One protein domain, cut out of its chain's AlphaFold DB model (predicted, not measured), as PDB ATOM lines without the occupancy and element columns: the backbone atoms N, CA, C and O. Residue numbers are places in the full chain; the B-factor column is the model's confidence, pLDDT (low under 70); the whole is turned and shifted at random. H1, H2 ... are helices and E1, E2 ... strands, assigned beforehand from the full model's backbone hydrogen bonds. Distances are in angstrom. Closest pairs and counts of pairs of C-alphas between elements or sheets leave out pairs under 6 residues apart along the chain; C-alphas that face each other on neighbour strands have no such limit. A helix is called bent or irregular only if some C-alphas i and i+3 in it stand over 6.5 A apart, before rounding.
ATOM      1  N   LEU A  72     -38.977 -29.075 -26.667       73.50
ATOM      2  CA  LEU A  72     -38.320 -27.974 -25.962       73.50
ATOM      3  C   LEU A  72     -36.944 -28.317 -25.386       73.50
ATOM      4  O   LEU A  72     -36.111 -27.417 -25.312       73.50
ATOM      5  N   ALA A  73     -36.699 -29.556 -24.953       77.88
ATOM      6  CA  ALA A  73     -35.358 -29.974 -24.544       77.88
ATOM      7  C   ALA A  73     -34.420 -29.917 -25.750       77.88
ATOM      8  O   ALA A  73     -33.440 -29.177 -25.729       77.88
ATOM      9  N   ILE A  74     -34.833 -30.533 -26.857       78.88
ATOM     10  CA  ILE A  74     -34.090 -30.573 -28.121       78.88
ATOM     11  C   ILE A  74     -33.818 -29.151 -28.655       78.88
ATOM     12  O   ILE A  74     -32.686 -28.833 -29.024       78.88
ATOM     13  N   MET A  75     -34.811 -28.249 -28.625       75.50
ATOM     14  CA  MET A  75     -34.636 -26.836 -29.014       75.50
ATOM     15  C   MET A  75     -33.733 -26.027 -28.070       75.50
ATOM     16  O   MET A  75     -33.165 -25.017 -28.494       75.50
ATOM     17  N   ARG A  76     -33.606 -26.410 -26.793       76.56
ATOM     18  CA  ARG A  76     -32.698 -25.748 -25.840       76.56
ATOM     19  C   ARG A  76     -31.287 -26.311 -25.878       76.56
ATOM     20  O   ARG A  76     -30.353 -25.545 -25.699       76.56
ATOM     21  N   GLU A  77     -31.128 -27.602 -26.134       80.69
ATOM     22  CA  GLU A  77     -29.828 -28.247 -26.354       80.69
ATOM     23  C   GLU A  77     -29.170 -27.714 -27.637       80.69
ATOM     24  O   GLU A  77     -27.967 -27.468 -27.668       80.69
ATOM     25  N   ASN A  78     -29.975 -27.404 -28.658       74.94
ATOM     26  CA  ASN A  78     -29.531 -26.872 -29.947       74.94
ATOM     27  C   ASN A  78     -29.762 -25.350 -30.082       74.94
ATOM     28  O   ASN A  78     -30.136 -24.854 -31.145       74.94
ATOM     29  N   TYR A  79     -29.530 -24.584 -29.008       68.06
ATOM     30  CA  TYR A  79     -29.810 -23.138 -28.928       68.06
ATOM     31  C   TYR A  79     -29.073 -22.256 -29.959       68.06
ATOM     32  O   TYR A  79     -29.471 -21.112 -30.178       68.06
ATOM     33  N   GLY A  80     -27.999 -22.759 -30.581       64.62
ATOM     34  CA  GLY A  80     -27.291 -22.085 -31.676       64.62
ATOM     35  C   GLY A  80     -27.971 -22.221 -33.047       64.62
ATOM     36  O   GLY A  80     -27.733 -21.396 -33.931       64.62
ATOM     37  N   SER A  81     -28.838 -23.223 -33.225       67.00
ATOM     38  CA  SER A  81     -29.590 -23.459 -34.462       67.00
ATOM     39  C   SER A  81     -30.906 -22.676 -34.477       67.00
ATOM     40  O   SER A  81     -31.509 -22.375 -33.445       67.00
ATOM     41  N   ARG A  82     -31.404 -22.334 -35.673       66.12
ATOM     42  CA  ARG A  82     -32.620 -21.513 -35.862       66.12
ATOM     43  C   ARG A  82     -33.924 -22.308 -35.690       66.12
ATOM     44  O   ARG A  82     -34.826 -22.196 -36.511       66.12
ATOM     45  N   LEU A  83     -34.030 -23.077 -34.610       66.12
ATOM     46  CA  LEU A  83     -35.112 -24.044 -34.385       66.12
ATOM     47  C   LEU A  83     -36.406 -23.424 -33.843       66.12
ATOM     48  O   LEU A  83     -37.475 -24.017 -33.959       66.12
ATOM     49  N   TYR A  84     -36.341 -22.203 -33.302       70.12
ATOM     50  CA  TYR A  84     -37.514 -21.424 -32.887       70.12
ATOM     51  C   TYR A  84     -38.249 -20.823 -34.096       70.12
ATOM     52  O   TYR A  84     -38.406 -19.607 -34.226       70.12
ATOM     53  N   VAL A  85     -38.694 -21.691 -35.003       74.12
ATOM     54  CA  VAL A  85     -39.518 -21.348 -36.160       74.12
ATOM     55  C   VAL A  85     -40.897 -22.013 -36.067       74.12
ATOM     56  O   VAL A  85     -41.026 -23.122 -35.545       74.12
ATOM     57  N   PRO A  86     -41.953 -21.350 -36.577       74.25
ATOM     58  CA  PRO A  86     -43.273 -21.953 -36.719       74.25
ATOM     59  C   PRO A  86     -43.194 -23.309 -37.441       74.25
ATOM     60  O   PRO A  86     -42.484 -23.385 -38.442       74.25
ATOM     61  N   PRO A  87     -43.972 -24.327 -37.029       75.44
ATOM     62  CA  PRO A  87     -44.035 -25.643 -37.666       75.44
ATOM     63  C   PRO A  87     -44.074 -25.650 -39.201       75.44
ATOM     64  O   PRO A  87     -43.354 -26.403 -39.840       75.44
ATOM     65  N   LEU A  88     -44.846 -24.756 -39.828       79.06
ATOM     66  CA  LEU A  88     -44.927 -24.678 -41.295       79.06
ATOM     67  C   LEU A  88     -43.583 -24.318 -41.970       79.06
ATOM     68  O   LEU A  88     -43.417 -24.525 -43.169       79.06
ATOM     69  N   LEU A  89     -42.627 -23.779 -41.209       80.31
ATOM     70  CA  LEU A  89     -41.266 -23.445 -41.630       80.31
ATOM     71  C   LEU A  89     -40.222 -24.452 -41.102       80.31
ATOM     72  O   LEU A  89     -39.036 -24.132 -41.074       80.31
ATOM     73  N   TRP A  90     -40.637 -25.638 -40.651       82.69
ATOM     74  CA  TRP A  90     -39.700 -26.716 -40.339       82.69
ATOM     75  C   TRP A  90     -39.085 -27.292 -41.613       82.69
ATOM     76  O   TRP A  90     -39.713 -27.332 -42.674       82.69
ATOM     77  N   THR A  91     -37.847 -27.746 -41.459       85.06
ATOM     78  CA  THR A  91     -36.985 -28.343 -42.488       85.06
ATOM     79  C   THR A  91     -36.618 -29.775 -42.093       85.06
ATOM     80  O   THR A  91     -36.905 -30.202 -40.972       85.06
ATOM     81  N   ALA A  92     -35.936 -30.515 -42.974       82.88
ATOM     82  CA  ALA A  92     -35.450 -31.862 -42.661       82.88
ATOM     83  C   ALA A  92     -34.566 -31.902 -41.393       82.88
ATOM     84  O   ALA A  92     -34.681 -32.841 -40.611       82.88
ATOM     85  N   GLU A  93     -33.775 -30.853 -41.127       82.88
ATOM     86  CA  GLU A  93     -32.975 -30.686 -39.895       82.88
ATOM     87  C   GLU A  93     -33.832 -30.815 -38.623       82.88
ATOM     88  O   GLU A  93     -33.454 -31.503 -37.679       82.88
ATOM     89  N   HIS A  94     -35.030 -30.220 -38.608       83.44
ATOM     90  CA  HIS A  94     -35.926 -30.265 -37.447       83.44
ATOM     91  C   HIS A  94     -36.428 -31.687 -37.178       83.44
ATOM     92  O   HIS A  94     -36.558 -32.100 -36.030       83.44
ATOM     93  N   VAL A  95     -36.688 -32.448 -38.242       83.81
ATOM     94  CA  VAL A  95     -37.151 -33.841 -38.173       83.81
ATOM     95  C   VAL A  95     -36.006 -34.776 -37.762       83.81
ATOM     96  O   VAL A  95     -36.211 -35.652 -36.923       83.81
ATOM     97  N   GLN A  96     -34.786 -34.526 -38.245       84.88
ATOM     98  CA  GLN A  96     -33.571 -35.240 -37.830       84.88
ATOM     99  C   GLN A  96     -33.237 -35.027 -36.349       84.88
ATOM    100  O   GLN A  96     -32.899 -35.986 -35.659       84.88
ATOM    101  N   LEU A  97     -33.394 -33.805 -35.830       83.38
ATOM    102  CA  LEU A  97     -33.199 -33.500 -34.408       83.38
ATOM    103  C   LEU A  97     -34.234 -34.175 -33.493       83.38
ATOM    104  O   LEU A  97     -33.942 -34.429 -32.329       83.38
ATOM    105  N   LEU A  98     -35.412 -34.520 -34.020       79.75
ATOM    106  CA  LEU A  98     -36.403 -35.368 -33.345       79.75
ATOM    107  C   LEU A  98     -36.106 -36.878 -33.483       79.75
ATOM    108  O   LEU A  98     -36.928 -37.702 -33.089       79.75
ATOM    109  N   GLY A  99     -34.960 -37.260 -34.055       81.38
ATOM    110  CA  GLY A  99     -34.547 -38.655 -34.252       81.38
ATOM    111  C   GLY A  99     -35.177 -39.354 -35.463       81.38
ATOM    112  O   GLY A  99     -34.932 -40.543 -35.679       81.38
ATOM    113  N   PHE A 166     -64.351 -43.079 -44.037       83.75
ATOM    114  CA  PHE A 166     -63.836 -41.816 -43.513       83.75
ATOM    115  C   PHE A 166     -64.754 -40.646 -43.887       83.75
ATOM    116  O   PHE A 166     -65.024 -40.389 -45.058       83.75
ATOM    117  N   GLU A 167     -65.179 -39.885 -42.884       82.50
ATOM    118  CA  GLU A 167     -66.029 -38.706 -43.039       82.50
ATOM    119  C   GLU A 167     -65.181 -37.441 -43.207       82.50
ATOM    120  O   GLU A 167     -64.325 -37.130 -42.371       82.50
ATOM    121  N   TYR A 168     -65.437 -36.660 -44.259       80.06
ATOM    122  CA  TYR A 168     -64.803 -35.355 -44.433       80.06
ATOM    123  C   TYR A 168     -65.275 -34.378 -43.347       80.06
ATOM    124  O   TYR A 168     -66.427 -33.956 -43.311       80.06
ATOM    125  N   THR A 169     -64.356 -33.990 -42.463       73.00
ATOM    126  CA  THR A 169     -64.618 -33.118 -41.302       73.00
ATOM    127  C   THR A 169     -64.484 -31.626 -41.651       73.00
ATOM    128  O   THR A 169     -64.705 -30.755 -40.811       73.00
ATOM    129  N   GLY A 170     -64.129 -31.305 -42.899       69.88
ATOM    130  CA  GLY A 170     -63.936 -29.933 -43.359       69.88
ATOM    131  C   GLY A 170     -62.492 -29.436 -43.270       69.88
ATOM    132  O   GLY A 170     -61.546 -30.173 -42.981       69.88
ATOM    133  N   LYS A 171     -62.336 -28.130 -43.507       66.50
ATOM    134  CA  LYS A 171     -61.085 -27.397 -43.287       66.50
ATOM    135  C   LYS A 171     -60.978 -27.042 -41.807       66.50
ATOM    136  O   LYS A 171     -61.566 -26.056 -41.367       66.50
ATOM    137  N   SER A 172     -60.212 -27.817 -41.049       64.44
ATOM    138  CA  SER A 172     -59.806 -27.461 -39.686       64.44
ATOM    139  C   SER A 172     -58.284 -27.377 -39.614       64.44
ATOM    140  O   SER A 172     -57.574 -28.045 -40.360       64.44
ATOM    141  N   TRP A 173     -57.773 -26.488 -38.768       68.50
ATOM    142  CA  TRP A 173     -56.342 -26.251 -38.620       68.50
ATOM    143  C   TRP A 173     -55.922 -26.720 -37.225       68.50
ATOM    144  O   TRP A 173     -56.162 -25.973 -36.269       68.50
ATOM    145  N   PRO A 174     -55.366 -27.940 -37.070       68.75
ATOM    146  CA  PRO A 174     -55.037 -28.464 -35.755       68.75
ATOM    147  C   PRO A 174     -54.022 -27.551 -35.064       68.75
ATOM    148  O   PRO A 174     -53.038 -27.107 -35.663       68.75
ATOM    149  N   SER A 175     -54.292 -27.231 -33.802       69.25
ATOM    150  CA  SER A 175     -53.374 -26.467 -32.966       69.25
ATOM    151  C   SER A 175     -52.211 -27.365 -32.562       69.25
ATOM    152  O   SER A 175     -52.406 -28.346 -31.856       69.25
ATOM    153  N   PHE A 176     -51.007 -27.009 -32.998       70.19
ATOM    154  CA  PHE A 176     -49.759 -27.557 -32.489       70.19
ATOM    155  C   PHE A 176     -49.295 -26.691 -31.317       70.19
ATOM    156  O   PHE A 176     -49.182 -25.472 -31.469       70.19
ATOM    157  N   TYR A 177     -49.023 -27.292 -30.164       68.56
ATOM    158  CA  TYR A 177     -48.679 -26.586 -28.933       68.56
ATOM    159  C   TYR A 177     -47.185 -26.710 -28.592       68.56
ATOM    160  O   TYR A 177     -46.590 -27.783 -28.678       68.56
ATOM    161  N   PHE A 178     -46.583 -25.606 -28.150       63.66
ATOM    162  CA  PHE A 178     -45.266 -25.555 -27.509       63.66
ATOM    163  C   PHE A 178     -45.397 -25.045 -26.065       63.66
ATOM    164  O   PHE A 178     -46.321 -24.296 -25.742       63.66
ATOM    165  N   ASP A 179     -44.428 -25.411 -25.218       61.91
ATOM    166  CA  ASP A 179     -44.304 -24.975 -23.815       61.91
ATOM    167  C   ASP A 179     -45.553 -25.207 -22.961       61.91
ATOM    168  O   ASP A 179     -46.119 -24.268 -22.408       61.91
ATOM    169  N   ARG A 180     -45.977 -26.479 -22.863       61.44
ATOM    170  CA  ARG A 180     -47.127 -26.916 -22.046       61.44
ATOM    171  C   ARG A 180     -48.347 -26.020 -22.299       61.44
ATOM    172  O   ARG A 180     -48.839 -25.330 -21.410       61.44
ATOM    173  N   ASP A 181     -48.757 -26.003 -23.563       60.81
ATOM    174  CA  ASP A 181     -49.913 -25.292 -24.114       60.81
ATOM    175  C   ASP A 181     -49.847 -23.753 -24.161       60.81
ATOM    176  O   ASP A 181     -50.791 -23.116 -24.633       60.81
ATOM    177  N   ARG A 182     -48.721 -23.127 -23.787       55.53
ATOM    178  CA  ARG A 182     -48.573 -21.656 -23.814       55.53
ATOM    179  C   ARG A 182     -48.508 -21.042 -25.213       55.53
ATOM    180  O   ARG A 182     -48.942 -19.903 -25.385       55.53
ATOM    181  N   TYR A 183     -47.980 -21.754 -26.208       58.09
ATOM    182  CA  TYR A 183     -47.875 -21.249 -27.582       58.09
ATOM    183  C   TYR A 183     -48.546 -22.207 -28.562       58.09
ATOM    184  O   TYR A 183     -48.009 -23.274 -28.843       58.09
ATOM    185  N   SER A 184     -49.689 -21.813 -29.129       65.25
ATOM    186  CA  SER A 184     -50.357 -22.584 -30.183       65.25
ATOM    187  C   SER A 184     -50.051 -22.029 -31.577       65.25
ATOM    188  O   SER A 184     -50.262 -20.848 -31.861       65.25
ATOM    189  N   VAL A 185     -49.591 -22.890 -32.485       68.69
ATOM    190  CA  VAL A 185     -49.530 -22.608 -33.921       68.69
ATOM    191  C   VAL A 185     -50.539 -23.496 -34.630       68.69
ATOM    192  O   VAL A 185     -50.444 -24.717 -34.606       68.69
ATOM    193  N   ARG A 186     -51.505 -22.876 -35.304       70.88
ATOM    194  CA  ARG A 186     -52.443 -23.594 -36.171       70.88
ATOM    195  C   ARG A 186     -51.713 -24.119 -37.408       70.88
ATOM    196  O   ARG A 186     -51.238 -23.315 -38.214       70.88
ATOM    197  N   LEU A 187     -51.641 -25.440 -37.542       70.62
ATOM    198  CA  LEU A 187     -51.150 -26.118 -38.736       70.62
ATOM    199  C   LEU A 187     -52.215 -26.067 -39.834       70.62
ATOM    200  O   LEU A 187     -53.377 -26.358 -39.555       70.62
ATOM    201  N   PRO A 188     -51.860 -25.750 -41.085       66.75
ATOM    202  CA  PRO A 188     -52.791 -25.925 -42.183       66.75
ATOM    203  C   PRO A 188     -52.990 -27.418 -42.474       66.75
ATOM    204  O   PRO A 188     -52.036 -28.120 -42.786       66.75
ATOM    205  N   ALA A 189     -54.234 -27.892 -42.435       68.12
ATOM    206  CA  ALA A 189     -54.625 -29.186 -42.989       68.12
ATOM    207  C   ALA A 189     -55.747 -28.942 -44.022       68.12
ATOM    208  O   ALA A 189     -56.874 -28.631 -43.628       68.12
ATOM    209  N   PRO A 190     -55.450 -28.983 -45.340       63.59
ATOM    210  CA  PRO A 190     -56.418 -28.641 -46.387       63.59
ATOM    211  C   PRO A 190     -57.668 -29.521 -46.393       63.59
ATOM    212  O   PRO A 190     -58.755 -29.020 -46.681       63.59
ATOM    213  N   ALA A 191     -57.519 -30.802 -46.049       68.56
ATOM    214  CA  ALA A 191     -58.624 -31.713 -45.804       68.56
ATOM    215  C   ALA A 191     -58.314 -32.607 -44.596       68.56
ATOM    216  O   ALA A 191     -57.250 -33.228 -44.523       68.56
ATOM    217  N   LEU A 192     -59.257 -32.661 -43.655       77.25
ATOM    218  CA  LEU A 192     -59.241 -33.583 -42.525       77.25
ATOM    219  C   LEU A 192     -60.417 -34.540 -42.635       77.25
ATOM    220  O   LEU A 192     -61.547 -34.137 -42.919       77.25
ATOM    221  N   PHE A 193     -60.130 -35.801 -42.359       78.62
ATOM    222  CA  PHE A 193     -61.075 -36.895 -42.401       78.62
ATOM    223  C   PHE A 193     -61.086 -37.603 -41.051       78.62
ATOM    224  O   PHE A 193     -60.043 -37.768 -40.417       78.62
ATOM    225  N   LYS A 194     -62.257 -38.032 -40.601       81.19
ATOM    226  CA  LYS A 194     -62.437 -38.731 -39.331       81.19
ATOM    227  C   LYS A 194     -62.949 -40.140 -39.610       81.19
ATOM    228  O   LYS A 194     -63.845 -40.312 -40.428       81.19
ATOM    229  N   SER A 195     -62.394 -41.145 -38.938       81.69
ATOM    230  CA  SER A 195     -62.991 -42.484 -38.947       81.69
ATOM    231  C   SER A 195     -64.282 -42.493 -38.116       81.69
ATOM    232  O   SER A 195     -64.402 -41.761 -37.129       81.69
ATOM    233  N   GLY A 196     -65.237 -43.359 -38.467       66.69
ATOM    234  CA  GLY A 196     -66.381 -43.658 -37.595       66.69
ATOM    235  C   GLY A 196     -65.960 -44.233 -36.230       66.69
ATOM    236  O   GLY A 196     -66.654 -44.048 -35.231       66.69
ATOM    237  N   SER A 197     -64.784 -44.869 -36.160       64.31
ATOM    238  CA  SER A 197     -64.137 -45.249 -34.898       64.31
ATOM    239  C   SER A 197     -63.462 -44.039 -34.230       64.31
ATOM    240  O   SER A 197     -62.932 -43.155 -34.896       64.31
ATOM    241  N   ASN A 198     -63.509 -43.959 -32.897       61.47
ATOM    242  CA  ASN A 198     -63.330 -42.706 -32.141       61.47
ATOM    243  C   ASN A 198     -61.855 -42.247 -31.945       61.47
ATOM    244  O   ASN A 198     -61.511 -41.715 -30.889       61.47
ATOM    245  N   THR A 199     -60.987 -42.466 -32.939       64.94
ATOM    246  CA  THR A 199     -59.521 -42.228 -32.945       64.94
ATOM    247  C   THR A 199     -59.046 -41.739 -34.349       64.94
ATOM    248  O   THR A 199     -59.905 -41.337 -35.132       64.94
ATOM    249  N   PRO A 200     -57.729 -41.553 -34.624       64.31
ATOM    250  CA  PRO A 200     -57.133 -40.325 -35.189       64.31
ATOM    251  C   PRO A 200     -57.750 -39.729 -36.468       64.31
ATOM    252  O   PRO A 200     -58.285 -40.415 -37.336       64.31
ATOM    253  N   LEU A 201     -57.576 -38.410 -36.611       72.69
ATOM    254  CA  LEU A 201     -57.908 -37.682 -37.836       72.69
ATOM    255  C   LEU A 201     -56.900 -38.027 -38.943       72.69
ATOM    256  O   LEU A 201     -55.702 -37.794 -38.799       72.69
ATOM    257  N   LEU A 202     -57.368 -38.497 -40.091       80.38
ATOM    258  CA  LEU A 202     -56.537 -38.605 -41.284       80.38
ATOM    259  C   LEU A 202     -56.430 -37.222 -41.941       80.38
ATOM    260  O   LEU A 202     -57.438 -36.614 -42.296       80.38
ATOM    261  N   ALA A 203     -55.210 -36.716 -42.107       80.00
ATOM    262  CA  ALA A 203     -54.958 -35.456 -42.799       80.00
ATOM    263  C   ALA A 203     -54.439 -35.705 -44.213       80.00
ATOM    264  O   ALA A 203     -53.484 -36.454 -44.407       80.00
ATOM    265  N   TYR A 204     -55.038 -35.029 -45.192       80.06
ATOM    266  CA  TYR A 204     -54.547 -34.992 -46.563       80.06
ATOM    267  C   TYR A 204     -53.948 -33.619 -46.872       80.06
ATOM    268  O   TYR A 204     -54.567 -32.574 -46.644       80.06
ATOM    269  N   MET A 205     -52.741 -33.635 -47.434       78.12
ATOM    270  CA  MET A 205     -52.047 -32.463 -47.948       78.12
ATOM    271  C   MET A 205     -51.420 -32.810 -49.297       78.12
ATOM    272  O   MET A 205     -50.738 -33.823 -49.429       78.12
ATOM    273  N   ASN A 206     -51.643 -31.957 -50.296       79.88
ATOM    274  CA  ASN A 206     -50.982 -32.063 -51.593       79.88
ATOM    275  C   ASN A 206     -49.695 -31.217 -51.573       79.88
ATOM    276  O   ASN A 206     -49.709 -30.091 -51.069       79.88
ATOM    277  N   LEU A 207     -48.609 -31.720 -52.160       78.19
ATOM    278  CA  LEU A 207     -47.337 -31.000 -52.288       78.19
ATOM    279  C   LEU A 207     -47.536 -29.640 -52.986       78.19
ATOM    280  O   LEU A 207     -47.048 -28.623 -52.495       78.19
ATOM    281  N   ASP A 208     -48.394 -29.591 -54.015       80.25
ATOM    282  CA  ASP A 208     -48.770 -28.353 -54.723       80.25
ATOM    283  C   ASP A 208     -49.404 -27.281 -53.813       80.25
ATOM    284  O   ASP A 208     -49.412 -26.102 -54.160       80.25
ATOM    285  N   THR A 209     -49.974 -27.668 -52.663       78.81
ATOM    286  CA  THR A 209     -50.583 -26.724 -51.702       78.81
ATOM    287  C   THR A 209     -49.600 -26.218 -50.651       78.81
ATOM    288  O   THR A 209     -49.788 -25.128 -50.117       78.81
ATOM    289  N   LEU A 210     -48.533 -26.967 -50.373       80.88
ATOM    290  CA  LEU A 210     -47.610 -26.695 -49.271       80.88
ATOM    291  C   LEU A 210     -46.792 -25.417 -49.526       80.88
ATOM    292  O   LEU A 210     -46.726 -24.534 -48.665       80.88
ATOM    293  N   GLN A 211     -46.240 -25.271 -50.734       82.19
ATOM    294  CA  GLN A 211     -45.453 -24.096 -51.126       82.19
ATOM    295  C   GLN A 211     -46.270 -22.784 -51.092       82.19
ATOM    296  O   GLN A 211     -45.839 -21.861 -50.393       82.19
ATOM    297  N   PRO A 212     -47.476 -22.689 -51.700       83.75
ATOM    298  CA  PRO A 212     -48.358 -21.531 -51.533       83.75
ATOM    299  C   PRO A 212     -48.663 -21.175 -50.074       83.75
ATOM    300  O   PRO A 212     -48.716 -19.997 -49.738       83.75
ATOM    301  N   MET A 213     -48.818 -22.159 -49.181       81.00
ATOM    302  CA  MET A 213     -49.111 -21.891 -47.764       81.00
ATOM    303  C   MET A 213     -47.894 -21.372 -46.986       81.00
ATOM    304  O   MET A 213     -48.036 -20.492 -46.131       81.00
ATOM    305  N   ARG A 214     -46.681 -21.849 -47.296       85.38
ATOM    306  CA  ARG A 214     -45.436 -21.242 -46.785       85.38
ATOM    307  C   ARG A 214     -45.236 -19.825 -47.319       85.38
ATOM    308  O   ARG A 214     -44.806 -18.942 -46.575       85.38
ATOM    309  N   GLU A 215     -45.555 -19.596 -48.589       85.06
ATOM    310  CA  GLU A 215     -45.486 -18.276 -49.206       85.06
ATOM    311  C   GLU A 215     -46.479 -17.308 -48.538       85.06
ATOM    312  O   GLU A 215     -46.072 -16.251 -48.045       85.06
ATOM    313  N   GLU A 216     -47.744 -17.709 -48.400       84.31
ATOM    314  CA  GLU A 216     -48.792 -16.968 -47.691       84.31
ATOM    315  C   GLU A 216     -48.379 -16.626 -46.252       84.31
ATOM    316  O   GLU A 216     -48.550 -15.482 -45.819       84.31
ATOM    317  N   PHE A 217     -47.754 -17.563 -45.526       83.62
ATOM    318  CA  PHE A 217     -47.211 -17.299 -44.193       83.62
ATOM    319  C   PHE A 217     -46.212 -16.131 -44.205       83.62
ATOM    320  O   PHE A 217     -46.306 -15.215 -43.378       83.62
ATOM    321  N   PHE A 218     -45.261 -16.117 -45.144       84.31
ATOM    322  CA  PHE A 218     -44.295 -15.025 -45.235       84.31
ATOM    323  C   PHE A 218     -44.955 -13.689 -45.591       84.31
ATOM    324  O   PHE A 218     -44.670 -12.692 -44.921       84.31
ATOM    325  N   TYR A 219     -45.854 -13.655 -46.577       81.69
ATOM    326  CA  TYR A 219     -46.544 -12.420 -46.971       81.69
ATOM    327  C   TYR A 219     -47.474 -11.883 -45.874       81.69
ATOM    328  O   TYR A 219     -47.406 -10.699 -45.546       81.69
ATOM    329  N   GLN A 220     -48.326 -12.725 -45.281       77.00
ATOM    330  CA  GLN A 220     -49.388 -12.276 -44.372       77.00
ATOM    331  C   GLN A 220     -48.975 -12.162 -42.903       77.00
ATOM    332  O   GLN A 220     -49.543 -11.329 -42.194       77.00
ATOM    333  N   ARG A 221     -48.030 -12.985 -42.422       76.00
ATOM    334  CA  ARG A 221     -47.595 -12.965 -41.011       76.00
ATOM    335  C   ARG A 221     -46.251 -12.281 -40.801       76.00
ATOM    336  O   ARG A 221     -46.118 -11.550 -39.826       76.00
ATOM    337  N   LYS A 222     -45.267 -12.484 -41.686       78.50
ATOM    338  CA  LYS A 222     -43.912 -11.931 -41.486       78.50
ATOM    339  C   LYS A 222     -43.702 -10.555 -42.121       78.50
ATOM    340  O   LYS A 222     -43.041  -9.715 -41.522       78.50
ATOM    341  N   PHE A 223     -44.260 -10.317 -43.308       83.50
ATOM    342  CA  PHE A 223     -43.976  -9.121 -44.114       83.50
ATOM    343  C   PHE A 223     -45.221  -8.300 -44.485       83.50
ATOM    344  O   PHE A 223     -45.166  -7.496 -45.413       83.50
ATOM    345  N   ARG A 224     -46.341  -8.446 -43.761       82.56
ATOM    346  CA  ARG A 224     -47.625  -7.795 -44.096       82.56
ATOM    347  C   ARG A 224     -47.496  -6.289 -44.334       82.56
ATOM    348  O   ARG A 224     -48.000  -5.782 -45.329       82.56
ATOM    349  N   SER A 225     -46.776  -5.588 -43.459       81.31
ATOM    350  CA  SER A 225     -46.516  -4.144 -43.556       81.31
ATOM    351  C   SER A 225     -45.654  -3.738 -44.760       81.31
ATOM    352  O   SER A 225     -45.691  -2.584 -45.174       81.31
ATOM    353  N   CYS A 226     -44.896  -4.666 -45.352       82.94
ATOM    354  CA  CYS A 226     -44.097  -4.417 -46.553       82.94
ATOM    355  C   CYS A 226     -44.930  -4.451 -47.842       82.94
ATOM    356  O   CYS A 226     -44.479  -3.902 -48.847       82.94
ATOM    357  N   PHE A 227     -46.106  -5.093 -47.811       81.31
ATOM    358  CA  PHE A 227     -46.980  -5.315 -48.972       81.31
ATOM    359  C   PHE A 227     -48.377  -4.709 -48.835       81.31
ATOM    360  O   PHE A 227     -49.097  -4.669 -49.827       81.31
ATOM    361  N   TYR A 228     -48.780  -4.253 -47.650       82.00
ATOM    362  CA  TYR A 228     -50.083  -3.640 -47.404       82.00
ATOM    363  C   TYR A 228     -49.917  -2.296 -46.696       82.00
ATOM    364  O   TYR A 228     -49.384  -2.229 -45.587       82.00
ATOM    365  N   ASP A 229     -50.412  -1.232 -47.325       79.00
ATOM    366  CA  ASP A 229     -50.498   0.091 -46.718       79.00
ATOM    367  C   ASP A 229     -51.880   0.294 -46.091       79.00
ATOM    368  O   ASP A 229     -52.891   0.390 -46.790       79.00
ATOM    369  N   SER A 230     -51.923   0.399 -44.763       77.62
ATOM    370  CA  SER A 230     -53.160   0.636 -44.018       77.62
ATOM    371  C   SER A 230     -53.772   2.017 -44.253       77.62
ATOM    372  O   SER A 230     -54.978   2.159 -44.059       77.62
ATOM    373  N   ARG A 231     -52.986   3.015 -44.683       78.19
ATOM    374  CA  ARG A 231     -53.466   4.382 -44.947       78.19
ATOM    375  C   ARG A 231     -54.132   4.481 -46.317       78.19
ATOM    376  O   ARG A 231     -55.225   5.018 -46.425       78.19
ATOM    377  N   GLN A 232     -53.484   3.923 -47.340       74.94
ATOM    378  CA  GLN A 232     -53.990   3.894 -48.722       74.94
ATOM    379  C   GLN A 232     -54.998   2.751 -48.969       74.94
ATOM    380  O   GLN A 232     -55.659   2.739 -50.001       74.94
ATOM    381  N   LYS A 233     -55.105   1.768 -48.055       77.06
ATOM    382  CA  LYS A 233     -55.853   0.501 -48.231       77.06
ATOM    383  C   LYS A 233     -55.456  -0.269 -49.502       77.06
ATOM    384  O   LYS A 233     -56.272  -0.967 -50.098       77.06
ATOM    385  N   GLN A 234     -54.196  -0.146 -49.918       76.62
ATOM    386  CA  GLN A 234     -53.686  -0.701 -51.173       76.62
ATOM    387  C   GLN A 234     -52.531  -1.675 -50.946       76.62
ATOM    388  O   GLN A 234     -51.714  -1.519 -50.030       76.62
ATOM    389  N   HIS A 235     -52.447  -2.665 -51.833       79.06
ATOM    390  CA  HIS A 235     -51.292  -3.543 -51.920       79.06
ATOM    391  C   HIS A 235     -50.136  -2.846 -52.640       79.06
ATOM    392  O   HIS A 235     -50.283  -2.343 -53.751       79.06
ATOM    393  N   ARG A 236     -48.963  -2.843 -52.003       81.00
ATOM    394  CA  ARG A 236     -47.713  -2.329 -52.566       81.00
ATOM    395  C   ARG A 236     -46.869  -3.492 -53.072       81.00
ATOM    396  O   ARG A 236     -46.635  -4.452 -52.340       81.00
ATOM    397  N   ILE A 237     -46.352  -3.387 -54.293       80.88
ATOM    398  CA  ILE A 237     -45.346  -4.325 -54.798       80.88
ATOM    399  C   ILE A 237     -44.000  -3.944 -54.174       80.88
ATOM    400  O   ILE A 237     -43.539  -2.816 -54.328       80.88
ATOM    401  N   ASN A 238     -43.355  -4.884 -53.481       87.19
ATOM    402  CA  ASN A 238     -42.043  -4.684 -52.863       87.19
ATOM    403  C   ASN A 238     -41.037  -5.716 -53.411       87.19
ATOM    404  O   ASN A 238     -40.833  -6.770 -52.800       87.19
ATOM    405  N   PRO A 239     -40.410  -5.456 -54.580       88.62
ATOM    406  CA  PRO A 239     -39.557  -6.437 -55.249       88.62
ATOM    407  C   PRO A 239     -38.368  -6.935 -54.405       88.62
ATOM    408  O   PRO A 239     -38.092  -8.136 -54.468       88.62
ATOM    409  N   PRO A 240     -37.674  -6.101 -53.596       90.81
ATOM    410  CA  PRO A 240     -36.655  -6.578 -52.660       90.81
ATOM    411  C   PRO A 240     -37.191  -7.597 -51.649       90.81
ATOM    412  O   PRO A 240     -36.589  -8.658 -51.480       90.81
ATOM    413  N   VAL A 241     -38.348  -7.336 -51.027       86.75
ATOM    414  CA  VAL A 241     -38.933  -8.276 -50.057       86.75
ATOM    415  C   VAL A 241     -39.451  -9.537 -50.759       86.75
ATOM    416  O   VAL A 241     -39.207 -10.632 -50.264       86.75
ATOM    417  N   SER A 242     -40.028  -9.451 -51.962       87.56
ATOM    418  CA  SER A 242     -40.385 -10.647 -52.748       87.56
ATOM    419  C   SER A 242     -39.161 -11.476 -53.180       87.56
ATOM    420  O   SER A 242     -39.256 -12.697 -53.307       87.56
ATOM    421  N   ARG A 243     -37.990 -10.857 -53.403       90.06
ATOM    422  CA  ARG A 243     -36.716 -11.581 -53.613       90.06
ATOM    423  C   ARG A 243     -36.243 -12.257 -52.322       90.06
ATOM    424  O   ARG A 243     -35.779 -13.395 -52.381       90.06
ATOM    425  N   LEU A 244     -36.392 -11.594 -51.172       90.50
ATOM    426  CA  LEU A 244     -36.075 -12.155 -49.857       90.50
ATOM    427  C   LEU A 244     -36.982 -13.347 -49.511       90.50
ATOM    428  O   LEU A 244     -36.464 -14.391 -49.130       90.50
ATOM    429  N   ILE A 245     -38.298 -13.239 -49.718       87.50
ATOM    430  CA  ILE A 245     -39.259 -14.337 -49.510       87.50
ATOM    431  C   ILE A 245     -38.888 -15.542 -50.380       87.50
ATOM    432  O   ILE A 245     -38.723 -16.637 -49.854       87.50
ATOM    433  N   ARG A 246     -38.611 -15.344 -51.677       89.00
ATOM    434  CA  ARG A 246     -38.128 -16.424 -52.563       89.00
ATOM    435  C   ARG A 246     -36.754 -16.987 -52.186       89.00
ATOM    436  O   ARG A 246     -36.417 -18.089 -52.610       89.00
ATOM    437  N   LYS A 247     -35.920 -16.255 -51.440       90.00
ATOM    438  CA  LYS A 247     -34.682 -16.808 -50.861       90.00
ATOM    439  C   LYS A 247     -34.992 -17.654 -49.625       90.00
ATOM    440  O   LYS A 247     -34.435 -18.734 -49.509       90.00
ATOM    441  N   LEU A 248     -35.896 -17.196 -48.759       87.19
ATOM    442  CA  LEU A 248     -36.320 -17.925 -47.559       87.19
ATOM    443  C   LEU A 248     -37.072 -19.219 -47.906       87.19
ATOM    444  O   LEU A 248     -36.742 -20.253 -47.348       87.19
ATOM    445  N   LEU A 249     -38.009 -19.199 -48.860       87.12
ATOM    446  CA  LEU A 249     -38.733 -20.401 -49.307       87.12
ATOM    447  C   LEU A 249     -37.781 -21.495 -49.816       87.12
ATOM    448  O   LEU A 249     -37.880 -22.641 -49.394       87.12
ATOM    449  N   ARG A 250     -36.779 -21.119 -50.623       86.06
ATOM    450  CA  ARG A 250     -35.727 -22.041 -51.093       86.06
ATOM    451  C   ARG A 250     -34.788 -22.547 -49.992       86.06
ATOM    452  O   ARG A 250     -34.079 -23.510 -50.228       86.06
ATOM    453  N   GLN A 251     -34.755 -21.909 -48.821       84.88
ATOM    454  CA  GLN A 251     -34.031 -22.412 -47.644       84.88
ATOM    455  C   GLN A 251     -34.881 -23.356 -46.779       84.88
ATOM    456  O   GLN A 251     -34.336 -23.996 -45.887       84.88
ATOM    457  N   LEU A 252     -36.199 -23.413 -47.001       83.19
ATOM    458  CA  LEU A 252     -37.101 -24.322 -46.287       83.19
ATOM    459  C   LEU A 252     -37.296 -25.650 -47.009       83.19
ATOM    460  O   LEU A 252     -37.555 -26.663 -46.366       83.19
ATOM    461  N   GLN A 253     -37.212 -25.620 -48.336       83.00
ATOM    462  CA  GLN A 253     -37.383 -26.796 -49.167       83.00
ATOM    463  C   GLN A 253     -36.229 -27.786 -48.909       83.00
ATOM    464  O   GLN A 253     -35.068 -27.382 -49.015       83.00
ATOM    465  N   PRO A 254     -36.515 -29.051 -48.542       81.75
ATOM    466  CA  PRO A 254     -35.487 -30.081 -48.403       81.75
ATOM    467  C   PRO A 254     -34.815 -30.381 -49.750       81.75
ATOM    468  O   PRO A 254     -35.386 -30.111 -50.807       81.75
ATOM    469  N   GLU A 255     -33.618 -30.975 -49.713       83.62
ATOM    470  CA  GLU A 255     -32.864 -31.372 -50.920       83.62
ATOM    471  C   GLU A 255     -33.679 -32.300 -51.835       83.62
ATOM    472  O   GLU A 255     -33.595 -32.218 -53.058       83.62
ATOM    473  N   ASN A 256     -34.507 -33.148 -51.226       84.56
ATOM    474  CA  ASN A 256     -35.462 -34.021 -51.886       84.56
ATOM    475  C   ASN A 256     -36.885 -33.480 -51.684       84.56
ATOM    476  O   ASN A 256     -37.447 -33.585 -50.594       84.56
ATOM    477  N   GLU A 257     -37.493 -32.933 -52.741       82.44
ATOM    478  CA  GLU A 257     -38.814 -32.286 -52.679       82.44
ATOM    479  C   GLU A 257     -39.915 -33.196 -52.105       82.44
ATOM    480  O   GLU A 257     -40.848 -32.717 -51.459       82.44
ATOM    481  N   TYR A 258     -39.792 -34.516 -52.287       81.56
ATOM    482  CA  TYR A 258     -40.763 -35.493 -51.798       81.56
ATOM    483  C   TYR A 258     -40.754 -35.668 -50.274       81.56
ATOM    484  O   TYR A 258     -41.731 -36.182 -49.739       81.56
ATOM    485  N   GLU A 259     -39.710 -35.235 -49.560       84.12
ATOM    486  CA  GLU A 259     -39.641 -35.293 -48.087       84.12
ATOM    487  C   GLU A 259     -40.517 -34.230 -47.415       84.12
ATOM    488  O   GLU A 259     -41.031 -34.431 -46.314       84.12
ATOM    489  N   ASP A 260     -40.743 -33.117 -48.107       82.25
ATOM    490  CA  ASP A 260     -41.453 -31.943 -47.610       82.25
ATOM    491  C   ASP A 260     -42.876 -32.223 -47.068       82.25
ATOM    492  O   ASP A 260     -43.174 -31.831 -45.933       82.25
ATOM    493  N   PRO A 261     -43.761 -32.958 -47.778       81.38
ATOM    494  CA  PRO A 261     -45.060 -33.345 -47.226       81.38
ATOM    495  C   PRO A 261     -44.952 -34.268 -46.004       81.38
ATOM    496  O   PRO A 261     -45.819 -34.205 -45.132       81.38
ATOM    497  N   TYR A 262     -43.902 -35.090 -45.882       83.25
ATOM    498  CA  TYR A 262     -43.725 -35.957 -44.713       83.25
ATOM    499  C   TYR A 262     -43.267 -35.177 -43.472       83.25
ATOM    500  O   TYR A 262     -43.704 -35.507 -42.371       83.25
ATOM    501  N   ILE A 263     -42.476 -34.106 -43.631       84.44
ATOM    502  CA  ILE A 263     -42.164 -33.164 -42.536       84.44
ATOM    503  C   ILE A 263     -43.469 -32.608 -41.942       84.44
ATOM    504  O   ILE A 263     -43.656 -32.597 -40.722       84.44
ATOM    505  N   VAL A 264     -44.411 -32.202 -42.799       81.62
ATOM    506  CA  VAL A 264     -45.712 -31.685 -42.347       81.62
ATOM    507  C   VAL A 264     -46.620 -32.797 -41.805       81.62
ATOM    508  O   VAL A 264     -47.354 -32.561 -40.847       81.62
ATOM    509  N   ALA A 265     -46.535 -34.024 -42.325       80.94
ATOM    510  CA  ALA A 265     -47.254 -35.172 -41.767       80.94
ATOM    511  C   ALA A 265     -46.816 -35.492 -40.324       80.94
ATOM    512  O   ALA A 265     -47.676 -35.689 -39.465       80.94
ATOM    513  N   VAL A 266     -45.508 -35.464 -40.028       83.69
ATOM    514  CA  VAL A 266     -44.969 -35.624 -38.660       83.69
ATOM    515  C   VAL A 266     -45.514 -34.535 -37.732       83.69
ATOM    516  O   VAL A 266     -45.996 -34.830 -36.640       83.69
ATOM    517  N   LEU A 267     -45.520 -33.278 -38.184       82.00
ATOM    518  CA  LEU A 267     -46.085 -32.157 -37.425       82.00
ATOM    519  C   LEU A 267     -47.575 -32.323 -37.119       82.00
ATOM    520  O   LEU A 267     -48.011 -32.031 -36.004       82.00
ATOM    521  N   ILE A 268     -48.360 -32.790 -38.090       77.69
ATOM    522  CA  ILE A 268     -49.790 -33.035 -37.895       77.69
ATOM    523  C   ILE A 268     -50.011 -34.195 -36.917       77.69
ATOM    524  O   ILE A 268     -50.856 -34.064 -36.033       77.69
ATOM    525  N   ALA A 269     -49.241 -35.284 -37.015       79.62
ATOM    526  CA  ALA A 269     -49.325 -36.408 -36.079       79.62
ATOM    527  C   ALA A 269     -49.047 -35.965 -34.628       79.62
ATOM    528  O   ALA A 269     -49.843 -36.251 -33.735       79.62
ATOM    529  N   LEU A 270     -47.993 -35.169 -34.415       79.75
ATOM    530  CA  LEU A 270     -47.662 -34.584 -33.110       79.75
ATOM    531  C   LEU A 270     -48.780 -33.668 -32.574       79.75
ATOM    532  O   LEU A 270     -49.157 -33.770 -31.407       79.75
ATOM    533  N   ALA A 271     -49.367 -32.804 -33.414       76.56
ATOM    534  CA  ALA A 271     -50.495 -31.956 -33.004       76.56
ATOM    535  C   ALA A 271     -51.745 -32.773 -32.624       76.56
ATOM    536  O   ALA A 271     -52.495 -32.395 -31.721       76.56
ATOM    537  N   GLN A 272     -51.987 -33.892 -33.311       76.12
ATOM    538  CA  GLN A 272     -53.100 -34.786 -32.999       76.12
ATOM    539  C   GLN A 272     -52.894 -35.496 -31.663       76.12
ATOM    540  O   GLN A 272     -53.820 -35.524 -30.855       76.12
ATOM    541  N   GLU A 273     -51.695 -36.019 -31.404       76.81
ATOM    542  CA  GLU A 273     -51.344 -36.646 -30.126       76.81
ATOM    543  C   GLU A 273     -51.559 -35.679 -28.950       76.81
ATOM    544  O   GLU A 273     -52.283 -36.006 -28.008       76.81
ATOM    545  N   GLN A 274     -51.053 -34.444 -29.061       76.44
ATOM    546  CA  GLN A 274     -51.285 -33.377 -28.078       76.44
ATOM    547  C   GLN A 274     -52.780 -33.127 -27.825       76.44
ATOM    548  O   GLN A 274     -53.224 -33.092 -26.674       76.44
ATOM    549  N   TYR A 275     -53.576 -33.005 -28.893       72.00
ATOM    550  CA  TYR A 275     -55.025 -32.817 -28.794       72.00
ATOM    551  C   TYR A 275     -55.728 -33.996 -28.097       72.00
ATOM    552  O   TYR A 275     -56.626 -33.786 -27.276       72.00
ATOM    553  N   PHE A 276     -55.322 -35.240 -28.379       70.62
ATOM    554  CA  PHE A 276     -55.886 -36.417 -27.715       70.62
ATOM    555  C   PHE A 276     -55.549 -36.457 -26.222       70.62
ATOM    556  O   PHE A 276     -56.454 -36.698 -25.420       70.62
ATOM    557  N   VAL A 277     -54.305 -36.153 -25.837       75.81
ATOM    558  CA  VAL A 277     -53.886 -36.084 -24.425       75.81
ATOM    559  C   VAL A 277     -54.685 -35.012 -23.669       75.81
ATOM    560  O   VAL A 277     -55.297 -35.316 -22.642       75.81
ATOM    561  N   GLN A 278     -54.788 -33.789 -24.208       70.00
ATOM    562  CA  GLN A 278     -55.608 -32.715 -23.620       70.00
ATOM    563  C   GLN A 278     -57.080 -33.126 -23.454       70.00
ATOM    564  O   GLN A 278     -57.695 -32.866 -22.413       70.00
ATOM    565  N   LYS A 279     -57.661 -33.791 -24.462       70.62
ATOM    566  CA  LYS A 279     -59.062 -34.228 -24.437       70.62
ATOM    567  C   LYS A 279     -59.311 -35.336 -23.409       70.62
ATOM    568  O   LYS A 279     -60.356 -35.319 -22.761       70.62
ATOM    569  N   GLN A 280     -58.370 -36.263 -23.223       69.12
ATOM    570  CA  GLN A 280     -58.461 -37.297 -22.184       69.12
ATOM    571  C   GLN A 280     -58.367 -36.698 -20.774       69.12
ATOM    572  O   GLN A 280     -59.200 -37.017 -19.925       69.12
ATOM    573  N   LEU A 281     -57.432 -35.767 -20.545       62.56
ATOM    574  CA  LEU A 281     -57.313 -35.037 -19.276       62.56
ATOM    575  C   LEU A 281     -58.601 -34.259 -18.952       62.56
ATOM    576  O   LEU A 281     -59.141 -34.376 -17.852       62.56
ATOM    577  N   SER A 282     -59.149 -33.548 -19.944       59.84
ATOM    578  CA  SER A 282     -60.406 -32.796 -19.818       59.84
ATOM    579  C   SER A 282     -61.615 -33.702 -19.543       59.84
ATOM    580  O   SER A 282     -62.484 -33.356 -18.747       59.84
TER     581      SER A 282
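Overview. This is residues 72 to 99 and 166 to 282 of the 315 residues of an uncharacterized protein of Stachybotrys chartarum IBT 40288 (UniProt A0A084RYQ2). Two helical limbs open as a V: the long helix H6 makes one, and H3 with H5 crossing it makes the other, H3 and H6 meeting near their first residues. Two small antiparallel sheets, the hairpin E2 E3 and the three-stranded E1 E4 E5, sit by H6, with E2 packed on it and E5 grazed by it; H2 packs near H6's beginning, H1 lies past H2, and residues 229 to 234 stick out beyond the H3 H5 limb. The printed part has 145 residues, with named elements in the order H1 H2 E1 E2 E3 E4 E5 H3 H4 H5 H6, a mixed class of helices and strands. It is only just compact, close to loose, with a radius of gyration of the C-alphas of 17.1 A and spans of 50 by 37 by 32 A.

Along the chain. H1, residues 72 to 77, begins at C-alpha 72 (-38.320, -27.974, -25.962), and H2 is residues 92 to 97. After the cut come E1, residues 166 to 170, E2, residues 175 to 178, E3, residues 183 to 186, E4, residues 191 to 195, 13.5 A long, and E5, residues 201 to 204. H3, residues 207 to 222, is 22.2 A long; H4 is residues 224 to 227; H5, residues 239 to 252, is 20.2 A long. H6, residues 257 to 282, is 39.3 A long and ends at C-alpha 282 (-60.406, -32.796, -19.818); it is only just irregular, with C-alphas 258 and 261 6.6 A apart.

Arrangement. H1 and H2 are close but not clearly touching, the closest C-alphas, of Ile 74 and Leu 97, being 7.0 A apart. H2 touches residues 259 to 263 of H6 at a steep tilt of 47 degrees, closest at the C-alphas of Val 95 and Ile 263, 6.7 A. The sheet order is E1 E4 E5, antiparallel, with N 167 and O 194 at 2.8 A and N 193 and O 202 at 2.8 A. In the hairpin E2 E3, N 178 and O 183 are 2.8 A apart. The closest C-alphas of E2 and H6, of Phe 176 and Ala 271, are 4.5 A apart. H6 only grazes the sheet E1 E4 E5, with its residues 261 to 272. Residues 207 to 210 of H3 touch residues 258 to 261 of H6, closest at the C-alphas of Leu 207 and Pro 261, 6.0 A, at a steep tilt of 69.6 degrees, only just short of about perpendicular. H3 touches residues 245 to 249 of H5, opposite ways at a steep tilt of 51 degrees, closest at the C-alphas of Phe 218 and Ile 245, 6.6 A. H4 is close to but not clearly touching H3, 7.4 A between the C-alphas of Tyr 219 and Phe 227. Every O i to N i+4 pair is within hydrogen-bond range in H1 and H2, against 10 of 12 in H3, 9 of 10 in H5 and 20 of 22 in H6; H4 is too short for such a pair.

Size, cuts and confidence. The two C-alphas farthest apart, of Ser 197 and Gln 232, are 52.0 A apart. Residues 100 to 165 are not printed, and C-alphas 99 and 166 are 30.9 A apart across the cut. The links H1 to H2 and H4 to H5 are long. Mean pLDDT of the printed part is 77.1, and 32 residues are under 70, among them residues 177 to 185.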